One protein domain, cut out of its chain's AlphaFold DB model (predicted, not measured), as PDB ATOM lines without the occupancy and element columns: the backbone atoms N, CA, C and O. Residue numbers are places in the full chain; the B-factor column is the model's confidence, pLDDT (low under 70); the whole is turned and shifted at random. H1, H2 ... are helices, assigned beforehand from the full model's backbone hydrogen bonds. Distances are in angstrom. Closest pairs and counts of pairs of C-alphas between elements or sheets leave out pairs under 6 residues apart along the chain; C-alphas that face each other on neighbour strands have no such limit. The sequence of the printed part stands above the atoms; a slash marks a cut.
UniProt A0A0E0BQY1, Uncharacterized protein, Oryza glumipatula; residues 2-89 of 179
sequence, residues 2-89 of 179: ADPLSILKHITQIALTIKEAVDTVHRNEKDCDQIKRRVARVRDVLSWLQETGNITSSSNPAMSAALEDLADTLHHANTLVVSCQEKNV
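This is residues 2 to 89 of the 179 residues of an uncharacterized protein of Oryza glumipatula (UniProt A0A0E0BQY1). Three long helices stand side by side as an up-and-down bundle, each running against the one before it, and together they make a rod. H2 and H3 each pack along H1, with the three centres at the corners of a triangle; H2 and H3 come near each other at Cys 32 and Val 81, toward the end of the rod where the link from H1 to H2 turns. The printed part has 88 residues with three named helices in the order H1, H2, H3, no named strand, and the class is all helix. It is only just compact, close to loose, with a radius of gyration of the C-alphas of 14.4 A and spans of 50 by 19 by 15 A.

H2, residues 29 to 51, touches H1, residues 4 to 22, at a shallow tilt of 26 degrees, opposite ways; their closest C-alphas, those of Lys 19 and Lys 36, are 5.3 A apart. These two form a helical hairpin. H3, residues 61 to 83, touches H1 at a shallow tilt of 18 degrees, the same way, and their closest C-alphas, those of Ile 18 and Asn 78, are 5.3 A apart. H2 and H3 are close but not clearly touching, with 2 pairs of C-alphas within 8 A; the closest, those of Cys 32 and Val 81, are 6.5 A apart. In H1, H2 and H3 every O i to N i+4 pair is within hydrogen-bond range.

H2 is 32.6 A from first to last C-alpha, H3 33.3 A and H1 27.0 A. C-alpha 4, where H1 begins, is at (177.751, 169.686, 148.132). C-alpha 29, where H2 begins, is at (207.091, 154.687, 149.608), and C-alpha 83, where H3 ends, is at (198.228, 148.750, 144.351).

The two C-alphas farthest apart, those of Ser 57 and Val 89, are 51.3 A apart. The printed part has no cut, and both links are short, with 6 and 9 residues. The mean pLDDT of the printed part is 80.9; residue 2, residues 53 to 59 and residues 86 to 89 are under 70.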
ATOM      1  N   ALA A   2     173.760 166.028 143.602       63.41
ATOM      2  CA  ALA A   2     174.212 165.625 144.928       63.41
ATOM      3  C   ALA A   2     174.473 166.866 145.792       63.41
ATOM      4  O   ALA A   2     174.959 167.886 145.305       63.41
ATOM      5  N   ASP A   3     174.103 166.777 147.066       76.19
ATOM      6  CA  ASP A   3     174.327 167.829 148.051       76.19
ATOM      7  C   ASP A   3     175.844 168.103 148.208       76.19
ATOM      8  O   ASP A   3     176.599 167.162 148.474       76.19
ATOM      9  N   PRO A   4     176.324 169.355 148.058       75.88
ATOM     10  CA  PRO A   4     177.751 169.686 148.132       75.88
ATOM     11  C   PRO A   4     178.413 169.273 149.451       75.88
ATOM     12  O   PRO A   4     179.577 168.873 149.471       75.88
ATOM     13  N   LEU A   5     177.671 169.331 150.561       81.88
ATOM     14  CA  LEU A   5     178.149 168.889 151.869       81.88
ATOM     15  C   LEU A   5     178.337 167.369 151.926       81.88
ATOM     16  O   LEU A   5     179.315 166.893 152.505       81.88
ATOM     17  N   SER A   6     177.422 166.605 151.325       83.88
ATOM     18  CA  SER A   6     177.550 165.154 151.174       83.88
ATOM     19  C   SER A   6     178.795 164.779 150.368       83.88
ATOM     20  O   SER A   6     179.574 163.937 150.825       83.88
ATOM     21  N   ILE A   7     179.044 165.460 149.242       85.25
ATOM     22  CA  ILE A   7     180.256 165.261 148.431       85.25
ATOM     23  C   ILE A   7     181.499 165.577 149.270       85.25
ATOM     24  O   ILE A   7     182.428 164.778 149.337       85.25
ATOM     25  N   LEU A   8     181.502 166.694 149.992       86.62
ATOM     26  CA  LEU A   8     182.651 167.108 150.789       86.62
ATOM     27  C   LEU A   8     182.992 166.120 151.912       86.62
ATOM     28  O   LEU A   8     184.157 165.781 152.112       86.62
ATOM     29  N   LYS A   9     181.974 165.610 152.617       87.00
ATOM     30  CA  LYS A   9     182.147 164.540 153.612       87.00
ATOM     31  C   LYS A   9     182.735 163.280 152.980       87.00
ATOM     32  O   LYS A   9     183.623 162.665 153.569       87.00
ATOM     33  N   HIS A  10     182.271 162.920 151.786       88.81
ATOM     34  CA  HIS A  10     182.788 161.771 151.055       88.81
ATOM     35  C   HIS A  10     184.270 161.951 150.685       88.81
ATOM     36  O   HIS A  10     185.077 161.065 150.963       88.81
ATOM     37  N   ILE A  11     184.664 163.117 150.162       88.88
ATOM     38  CA  ILE A  11     186.065 163.423 149.822       88.88
ATOM     39  C   ILE A  11     186.960 163.347 151.066       88.88
ATOM     40  O   ILE A  11     188.021 162.721 151.030       88.88
ATOM     41  N   THR A  12     186.523 163.928 152.188       89.44
ATOM     42  CA  THR A  12     187.249 163.860 153.466       89.44
ATOM     43  C   THR A  12     187.452 162.415 153.927       89.44
ATOM     44  O   THR A  12     188.537 162.071 154.398       89.44
ATOM     45  N   GLN A  13     186.451 161.549 153.746       91.25
ATOM     46  CA  GLN A  13     186.566 160.131 154.082       91.25
ATOM     47  C   GLN A  13     187.587 159.411 153.191       91.25
ATOM     48  O   GLN A  13     188.457 158.712 153.711       91.25
ATOM     49  N   ILE A  14     187.542 159.618 151.868       89.62
ATOM     50  CA  ILE A  14     188.521 159.035 150.935       89.62
ATOM     51  C   ILE A  14     189.938 159.491 151.305       89.62
ATOM     52  O   ILE A  14     190.868 158.686 151.334       89.62
ATOM     53  N   ALA A  15     190.107 160.771 151.641       89.19
ATOM     54  CA  ALA A  15     191.390 161.331 152.044       89.19
ATOM     55  C   ALA A  15     191.981 160.634 153.285       89.19
ATOM     56  O   ALA A  15     193.188 160.381 153.343       89.19
ATOM     57  N   LEU A  16     191.143 160.291 154.269       91.69
ATOM     58  CA  LEU A  16     191.562 159.520 155.442       91.69
ATOM     59  C   LEU A  16     191.978 158.098 155.061       91.69
ATOM     60  O   LEU A  16     193.064 157.672 155.451       91.69
ATOM     61  N   THR A  17     191.178 157.414 154.242       91.56
ATOM     62  CA  THR A  17     191.494 156.063 153.759       91.56
ATOM     63  C   THR A  17     192.822 156.026 153.008       91.56
ATOM     64  O   THR A  17     193.633 155.145 153.266       91.56
ATOM     65  N   ILE A  18     193.110 157.013 152.151       86.81
ATOM     66  CA  ILE A  18     194.412 157.110 151.474       86.81
ATOM     67  C   ILE A  18     195.540 157.260 152.493       86.81
ATOM     68  O   ILE A  18     196.582 156.626 152.358       86.81
ATOM     69  N   LYS A  19     195.353 158.101 153.516       91.25
ATOM     70  CA  LYS A  19     196.381 158.352 154.530       91.25
ATOM     71  C   LYS A  19     196.767 157.062 155.261       91.25
ATOM     72  O   LYS A  19     197.955 156.812 155.440       91.25
ATOM     73  N   GLU A  20     195.773 156.268 155.647       91.44
ATOM     74  CA  GLU A  20     195.948 154.957 156.286       91.44
ATOM     75  C   GLU A  20     196.535 153.930 155.312       91.44
ATOM     76  O   GLU A  20     197.432 153.165 155.662       91.44
ATOM     77  N   ALA A  21     196.081 153.951 154.058       86.38
ATOM     78  CA  ALA A  21     196.577 153.070 153.019       86.38
ATOM     79  C   ALA A  21     198.072 153.300 152.743       86.38
ATOM     80  O   ALA A  21     198.818 152.329 152.615       86.38
ATOM     81  N   VAL A  22     198.529 154.558 152.721       87.62
ATOM     82  CA  VAL A  22     199.951 154.898 152.554       87.62
ATOM     83  C   VAL A  22     200.808 154.315 153.679       87.62
ATOM     84  O   VAL A  22     201.916 153.868 153.411       87.62
ATOM     85  N   ASP A  23     200.303 154.245 154.911       88.19
ATOM     86  CA  ASP A  23     201.069 153.729 156.058       88.19
ATOM     87  C   ASP A  23     201.342 152.215 155.991       88.19
ATOM     88  O   ASP A  23     202.116 151.685 156.785       88.19
ATOM     89  N   THR A  24     200.744 151.517 155.023       87.12
ATOM     90  CA  THR A  24     200.888 150.066 154.826       87.12
ATOM     91  C   THR A  24     201.499 149.690 153.472       87.12
ATOM     92  O   THR A  24     201.564 148.507 153.119       87.12
ATOM     93  N   VAL A  25     201.959 150.669 152.682       84.38
ATOM     94  CA  VAL A  25     202.587 150.402 151.378       84.38
ATOM     95  C   VAL A  25     203.973 149.793 151.551       84.38
ATOM     96  O   VAL A  25     204.695 150.103 152.489       84.38
ATOM     97  N   HIS A  26     204.352 148.934 150.607       79.81
ATOM     98  CA  HIS A  26     205.671 148.289 150.583       79.81
ATOM     99  C   HIS A  26     206.483 148.687 149.336       79.81
ATOM    100  O   HIS A  26     207.604 148.225 149.132       79.81
ATOM    101  N   ARG A  27     205.892 149.488 148.438       75.38
ATOM    102  CA  ARG A  27     206.473 149.926 147.162       75.38
ATOM    103  C   ARG A  27     206.225 151.411 146.965       75.38
ATOM    104  O   ARG A  27     205.196 151.927 147.387       75.38
ATOM    105  N   ASN A  28     207.145 152.073 146.262       77.69
ATOM    106  CA  ASN A  28     207.048 153.499 145.930       77.69
ATOM    107  C   ASN A  28     206.760 154.376 147.165       77.69
ATOM    108  O   ASN A  28     205.987 155.327 147.086       77.69
ATOM    109  N   GLU A  29     207.370 154.049 148.312       79.38
ATOM    110  CA  GLU A  29     207.091 154.687 149.608       79.38
ATOM    111  C   GLU A  29     207.220 156.211 149.543       79.38
ATOM    112  O   GLU A  29     206.338 156.926 150.002       79.38
ATOM    113  N   LYS A  30     208.271 156.721 148.890       81.44
ATOM    114  CA  LYS A  30     208.490 158.168 148.726       81.44
ATOM    115  C   LYS A  30     207.379 158.851 147.926       81.44
ATOM    116  O   LYS A  30     207.001 159.979 148.244       81.44
ATOM    117  N   ASP A  31     206.859 158.189 146.898       79.88
ATOM    118  CA  ASP A  31     205.781 158.730 146.068       79.88
ATOM    119  C   ASP A  31     204.444 158.661 146.813       79.88
ATOM    120  O   ASP A  31     203.698 159.640 146.845       79.88
ATOM    121  N   CYS A  32     204.175 157.551 147.505       85.19
ATOM    122  CA  CYS A  32     202.993 157.387 148.350       85.19
ATOM    123  C   CYS A  32     202.984 158.383 149.521       85.19
ATOM    124  O   CYS A  32     201.955 158.981 149.824       85.19
ATOM    125  N   ASP A  33     204.134 158.656 150.129       86.69
ATOM    126  CA  ASP A  33     204.285 159.645 151.197       86.69
ATOM    127  C   ASP A  33     204.087 161.089 150.687       86.69
ATOM    128  O   ASP A  33     203.487 161.937 151.355       86.69
ATOM    129  N   GLN A  34     204.495 161.386 149.446       84.38
ATOM    130  CA  GLN A  34     204.117 162.646 148.796       84.38
ATOM    131  C   GLN A  34     202.602 162.755 148.575       84.38
ATOM    132  O   GLN A  34     202.046 163.834 148.800       84.38
ATOM    133  N   ILE A  35     201.931 161.666 148.181       86.25
ATOM    134  CA  ILE A  35     200.464 161.618 148.064       86.25
ATOM    135  C   ILE A  35     199.827 161.874 149.432       86.25
ATOM    136  O   ILE A  35     198.979 162.758 149.542       86.25
ATOM    137  N   LYS A  36     200.295 161.207 150.494       87.44
ATOM    138  CA  LYS A  36     199.829 161.412 151.876       87.44
ATOM    139  C   LYS A  36     199.881 162.881 152.291       87.44
ATOM    140  O   LYS A  36     198.889 163.422 152.775       87.44
ATOM    141  N   ARG A  37     201.011 163.557 152.047       89.38
ATOM    142  CA  ARG A  37     201.162 164.997 152.327       89.38
ATOM    143  C   ARG A  37     200.181 165.861 151.537       89.38
ATOM    144  O   ARG A  37     199.653 166.826 152.083       89.38
ATOM    145  N   ARG A  38     199.956 165.561 150.253       87.62
ATOM    146  CA  ARG A  38     199.017 166.320 149.405       87.62
ATOM    147  C   ARG A  38     197.579 166.136 149.867       87.62
ATOM    148  O   ARG A  38     196.871 167.121 150.032       87.62
ATOM    149  N   VAL A  39     197.185 164.896 150.127       89.50
ATOM    150  CA  VAL A  39     195.843 164.539 150.589       89.50
ATOM    151  C   VAL A  39     195.549 165.139 151.964       89.50
ATOM    152  O   VAL A  39     194.443 165.622 152.186       89.50
ATOM    153  N   ALA A  40     196.543 165.209 152.857       89.19
ATOM    154  CA  ALA A  40     196.403 165.911 154.133       89.19
ATOM    155  C   ALA A  40     196.070 167.400 153.939       89.19
ATOM    156  O   ALA A  40     195.110 167.882 154.529       89.19
ATOM    157  N   ARG A  41     196.787 168.104 153.048       91.25
ATOM    158  CA  ARG A  41     196.483 169.514 152.745       91.25
ATOM    159  C   ARG A  41     195.101 169.695 152.125       91.25
ATOM    160  O   ARG A  41     194.401 170.629 152.492       91.25
ATOM    161  N   VAL A  42     194.712 168.808 151.206       88.62
ATOM    162  CA  VAL A  42     193.364 168.819 150.616       88.62
ATOM    163  C   VAL A  42     192.324 168.686 151.721       88.62
ATOM    164  O   VAL A  42     191.447 169.530 151.824       88.62
ATOM    165  N   ARG A  43     192.466 167.700 152.609       88.56
ATOM    166  CA  ARG A  43     191.567 167.519 153.751       88.56
ATOM    167  C   ARG A  43     191.478 168.774 154.621       88.56
ATOM    168  O   ARG A  43     190.374 169.161 154.972       88.56
ATOM    169  N   ASP A  44     192.598 169.414 154.947       89.31
ATOM    170  CA  ASP A  44     192.595 170.602 155.809       89.31
ATOM    171  C   ASP A  44     191.840 171.780 155.151       89.31
ATOM    172  O   ASP A  44     191.047 172.453 155.810       89.31
ATOM    173  N   VAL A  45     191.995 171.970 153.833       87.56
ATOM    174  CA  VAL A  45     191.218 172.956 153.054       87.56
ATOM    175  C   VAL A  45     189.727 172.606 153.035       87.56
ATOM    176  O   VAL A  45     188.881 173.484 153.199       87.56
ATOM    177  N   LEU A  46     189.391 171.328 152.853       85.62
ATOM    178  CA  LEU A  46     188.004 170.861 152.827       85.62
ATOM    179  C   LEU A  46     187.331 171.000 154.200       85.62
ATOM    180  O   LEU A  46     186.179 171.421 154.257       85.62
ATOM    181  N   SER A  47     188.041 170.721 155.295       84.75
ATOM    182  CA  SER A  47     187.552 170.957 156.661       84.75
ATOM    183  C   SER A  47     187.279 172.439 156.907       84.75
ATOM    184  O   SER A  47     186.208 172.792 157.395       84.75
ATOM    185  N   TRP A  48     188.194 173.319 156.492       84.75
ATOM    186  CA  TRP A  48     187.979 174.764 156.581       84.75
ATOM    187  C   TRP A  48     186.750 175.217 155.772       84.75
ATOM    188  O   TRP A  48     185.957 176.030 156.249       84.75
ATOM    189  N   LEU A  49     186.537 174.652 154.578       81.25
ATOM    190  CA  LEU A  49     185.341 174.915 153.767       81.25
ATOM    191  C   LEU A  49     184.051 174.447 154.461       81.25
ATOM    192  O   LEU A  49     183.042 175.149 154.379       81.25
ATOM    193  N   GLN A  50     184.075 173.297 155.149       80.00
ATOM    194  CA  GLN A  50     182.943 172.800 155.944       80.00
ATOM    195  C   GLN A  50     182.606 173.744 157.101       80.00
ATOM    196  O   GLN A  50     181.437 174.067 157.302       80.00
ATOM    197  N   GLU A  51     183.619 174.199 157.840       79.81
ATOM    198  CA  GLU A  51     183.462 175.078 159.006       79.81
ATOM    199  C   GLU A  51     183.004 176.490 158.626       79.81
ATOM    200  O   GLU A  51     182.179 177.085 159.315       79.81
ATOM    201  N   THR A  52     183.494 177.016 157.501       73.06
ATOM    202  CA  THR A  52     183.221 178.399 157.076       73.06
ATOM    203  C   THR A  52     181.808 178.573 156.494       73.06
ATOM    204  O   THR A  52     181.402 179.685 156.176       73.06
ATOM    205  N   GLY A  53     181.023 177.498 156.339       63.62
ATOM    206  CA  GLY A  53     179.612 177.581 155.930       63.62
ATOM    207  C   GLY A  53     179.371 178.162 154.526       63.62
ATOM    208  O   GLY A  53     178.233 178.397 154.133       63.62
ATOM    209  N   ASN A  54     180.418 178.375 153.727       59.06
ATOM    210  CA  ASN A  54     180.306 179.033 152.418       59.06
ATOM    211  C   ASN A  54     179.620 178.143 151.356       59.06
ATOM    212  O   ASN A  54     179.169 178.608 150.312       59.06
ATOM    213  N   ILE A  55     179.505 176.849 151.656       58.50
ATOM    214  CA  ILE A  55     178.929 175.799 150.809       58.50
ATOM    215  C   ILE A  55     177.435 175.566 151.072       58.50
ATOM    216  O   ILE A  55     176.755 175.010 150.215       58.50
ATOM    217  N   THR A  56     176.904 175.975 152.232       50.53
ATOM    218  CA  THR A  56     175.470 175.818 152.554       50.53
ATOM    219  C   THR A  56     174.606 176.906 151.927       50.53
ATOM    220  O   THR A  56     173.423 176.680 151.687       50.53
ATOM    221  N   SER A  57     175.190 178.068 151.624       50.41
ATOM    222  CA  SER A  57     174.446 179.244 151.154       50.41
ATOM    223  C   SER A  57     174.478 179.444 149.638       50.41
ATOM    224  O   SER A  57     173.681 180.214 149.108       50.41
ATOM    225  N   SER A  58     175.359 178.751 148.908       51.75
ATOM    226  CA  SER A  58     175.401 178.833 147.446       51.75
ATOM    227  C   SER A  58     175.622 177.453 146.830       51.75
ATOM    228  O   SER A  58     176.735 176.943 146.754       51.75
ATOM    229  N   SER A  59     174.533 176.828 146.373       62.88
ATOM    230  CA  SER A  59     174.592 175.671 145.471       62.88
ATOM    231  C   SER A  59     175.113 176.134 144.111       62.88
ATOM    232  O   SER A  59     174.353 176.284 143.158       62.88
ATOM    233  N   ASN A  60     176.406 176.453 144.038       72.00
ATOM    234  CA  ASN A  60     177.056 176.786 142.786       72.00
ATOM    235  C   ASN A  60     177.342 175.472 142.037       72.00
ATOM    236  O   ASN A  60     178.179 174.688 142.495       72.00
ATOM    237  N   PRO A  61     176.689 175.216 140.891       77.50
ATOM    238  CA  PRO A  61     176.865 173.969 140.152       77.50
ATOM    239  C   PRO A  61     178.310 173.750 139.680       77.50
ATOM    240  O   PRO A  61     178.753 172.607 139.615       77.50
ATOM    241  N   ALA A  62     179.077 174.816 139.424       79.94
ATOM    242  CA  ALA A  62     180.494 174.699 139.080       79.94
ATOM    243  C   ALA A  62     181.338 174.208 140.268       79.94
ATOM    244  O   ALA A  62     182.294 173.461 140.082       79.94
ATOM    245  N   MET A  63     180.965 174.579 141.497       79.25
ATOM    246  CA  MET A  63     181.645 174.095 142.698       79.25
ATOM    247  C   MET A  63     181.317 172.630 142.984       79.25
ATOM    248  O   MET A  63     182.218 171.869 143.326       79.25
ATOM    249  N   SER A  64     180.060 172.215 142.798       81.06
ATOM    250  CA  SER A  64     179.682 170.799 142.882       81.06
ATOM    251  C   SER A  64     180.464 169.949 141.881       81.06
ATOM    252  O   SER A  64     181.029 168.939 142.286       81.06
ATOM    253  N   ALA A  65     180.565 170.390 140.622       84.00
ATOM    254  CA  ALA A  65     181.336 169.690 139.595       84.00
ATOM    255  C   ALA A  65     182.829 169.588 139.956       84.00
ATOM    256  O   ALA A  65     183.405 168.510 139.889       84.00
ATOM    257  N   ALA A  66     183.445 170.676 140.431       84.88
ATOM    258  CA  ALA A  66     184.849 170.655 140.849       84.88
ATOM    259  C   ALA A  66     185.107 169.730 142.056       84.88
ATOM    260  O   ALA A  66     186.158 169.093 142.143       84.88
ATOM    261  N   LEU A  67     184.164 169.652 143.003       86.75
ATOM    262  CA  LEU A  67     184.245 168.714 144.124       86.75
ATOM    263  C   LEU A  67     184.080 167.262 143.654       86.75
ATOM    264  O   LEU A  67     184.757 166.378 144.170       86.75
ATOM    265  N   GLU A  68     183.222 167.017 142.669       86.06
ATOM    266  CA  GLU A  68     183.032 165.696 142.066       86.06
ATOM    267  C   GLU A  68     184.300 165.235 141.320       86.06
ATOM    268  O   GLU A  68     184.822 164.163 141.619       86.06
ATOM    269  N   ASP A  69     184.908 166.102 140.502       87.50
ATOM    270  CA  ASP A  69     186.198 165.839 139.840       87.50
ATOM    271  C   ASP A  69     187.328 165.555 140.853       87.50
ATOM    272  O   ASP A  69     188.193 164.689 140.650       87.50
ATOM    273  N   LEU A  70     187.335 166.277 141.980       87.94
ATOM    274  CA  LEU A  70     188.280 166.034 143.068       87.94
ATOM    275  C   LEU A  70     188.033 164.675 143.737       87.94
ATOM    276  O   LEU A  70     188.997 163.973 144.055       87.94
ATOM    277  N   ALA A  71     186.769 164.297 143.947       87.25
ATOM    278  CA  ALA A  71     186.400 162.999 144.503       87.25
ATOM    279  C   ALA A  71     186.893 161.855 143.606       87.25
ATOM    280  O   ALA A  71     187.549 160.937 144.103       87.25
ATOM    281  N   ASP A  72     186.675 161.959 142.294       86.50
ATOM    282  CA  ASP A  72     187.144 160.982 141.307       86.50
ATOM    283  C   ASP A  72     188.672 160.880 141.289       86.50
ATOM    284  O   ASP A  72     189.245 159.784 141.293       86.50
ATOM    285  N   THR A  73     189.358 162.023 141.360       86.56
ATOM    286  CA  THR A  73     190.822 162.074 141.424       86.56
ATOM    287  C   THR A  73     191.358 161.391 142.683       86.56
ATOM    288  O   THR A  73     192.305 160.600 142.606       86.56
ATOM    289  N   LEU A  74     190.762 161.653 143.852       87.75
ATOM    290  CA  LEU A  74     191.156 160.986 145.094       87.75
ATOM    291  C   LEU A  74     190.821 159.495 145.068       87.75
ATOM    292  O   LEU A  74     191.610 158.690 145.560       87.75
ATOM    293  N   HIS A  75     189.706 159.097 144.462       86.75
ATOM    294  CA  HIS A  75     189.365 157.687 144.314       86.75
ATOM    295  C   HIS A  75     190.391 156.941 143.446       86.75
ATOM    296  O   HIS A  75     190.868 155.858 143.807       86.75
ATOM    297  N   HIS A  76     190.821 157.564 142.345       82.56
ATOM    298  CA  HIS A  76     191.904 157.046 141.517       82.56
ATOM    299  C   HIS A  76     193.220 156.960 142.302       82.56
ATOM    300  O   HIS A  76     193.894 155.931 142.268       82.56
ATOM    301  N   ALA A  77     193.573 158.001 143.063       83.69
ATOM    302  CA  ALA A  77     194.764 157.998 143.911       83.69
ATOM    303  C   ALA A  77     194.723 156.870 144.956       83.69
ATOM    304  O   ALA A  77     195.720 156.174 145.136       83.69
ATOM    305  N   ASN A  78     193.571 156.639 145.592       84.38
ATOM    306  CA  ASN A  78     193.380 155.542 146.537       84.38
ATOM    307  C   ASN A  78     193.612 154.177 145.878       84.38
ATOM    308  O   ASN A  78     194.347 153.353 146.413       84.38
ATOM    309  N   THR A  79     193.065 153.969 144.679       83.44
ATOM    310  CA  THR A  79     193.273 152.734 143.905       83.44
ATOM    311  C   THR A  79     194.759 152.494 143.616       83.44
ATOM    312  O   THR A  79     195.261 151.380 143.776       83.44
ATOM    313  N   LEU A  80     195.495 153.548 143.247       82.12
ATOM    314  CA  LEU A  80     196.940 153.459 143.023       82.12
ATOM    315  C   LEU A  80     197.710 153.161 144.316       82.12
ATOM    316  O   LEU A  80     198.605 152.319 144.303       82.12
ATOM    317  N   VAL A  81     197.359 153.793 145.437       81.56
ATOM    318  CA  VAL A  81     198.009 153.541 146.734       81.56
ATOM    319  C   VAL A  81     197.755 152.108 147.208       81.56
ATOM    320  O   VAL A  81     198.691 151.449 147.654       81.56
ATOM    321  N   VAL A  82     196.541 151.581 147.036       83.31
ATOM    322  CA  VAL A  82     196.226 150.171 147.329       83.31
ATOM    323  C   VAL A  82     197.077 149.228 146.467       83.31
ATOM    324  O   VAL A  82     197.619 148.252 146.979       83.31
ATOM    325  N   SER A  83     197.321 149.552 145.193       77.94
ATOM    326  CA  SER A  83     198.228 148.750 144.351       77.94
ATOM    327  C   SER A  83     199.689 148.751 144.840       77.94
ATOM    328  O   SER A  83     200.424 147.790 144.613       77.94
ATOM    329  N   CYS A  84     200.116 149.785 145.577       77.31
ATOM    330  CA  CYS A  84     201.433 149.840 146.225       77.31
ATOM    331  C   CYS A  84     201.524 148.972 147.498       77.31
ATOM    332  O   CYS A  84     202.627 148.758 148.014       77.31
ATOM    333  N   GLN A  85     200.394 148.463 147.998       77.31
ATOM    334  CA  GLN A  85     200.328 147.482 149.088       77.31
ATOM    335  C   GLN A  85     200.417 146.039 148.572       77.31
ATOM    336  O   GLN A  85     200.822 145.144 149.317       77.31
ATOM    337  N   GLU A  86     200.050 145.789 147.308       66.62
ATOM    338  CA  GLU A  86     200.041 144.438 146.749       66.62
ATOM    339  C   GLU A  86     201.452 143.836 146.679       66.62
ATOM    340  O   GLU A  86     202.390 144.372 146.081       66.62
ATOM    341  N   LYS A  87     201.592 142.633 147.241       58.69
ATOM    342  CA  LYS A  87     202.846 141.865 147.272       58.69
ATOM    343  C   LYS A  87     203.190 141.197 145.933       58.69
ATOM    344  O   LYS A  87     204.129 140.408 145.876       58.69
ATOM    345  N   ASN A  88     202.462 141.484 144.850       50.84
ATOM    346  CA  ASN A  88     202.559 140.712 143.613       50.84
ATOM    347  C   ASN A  88     203.903 140.943 142.902       50.84
ATOM    348  O   ASN A  88     204.204 142.036 142.422       50.84
ATOM    349  N   VAL A  89     204.753 139.913 142.895       49.78
ATOM    350  CA  VAL A  89     206.164 139.921 142.451       49.78
ATOM    351  C   VAL A  89     206.309 140.074 140.922       49.78
ATOM    352  O   VAL A  89     207.408 140.291 140.415       49.78
TER     353      VAL A  89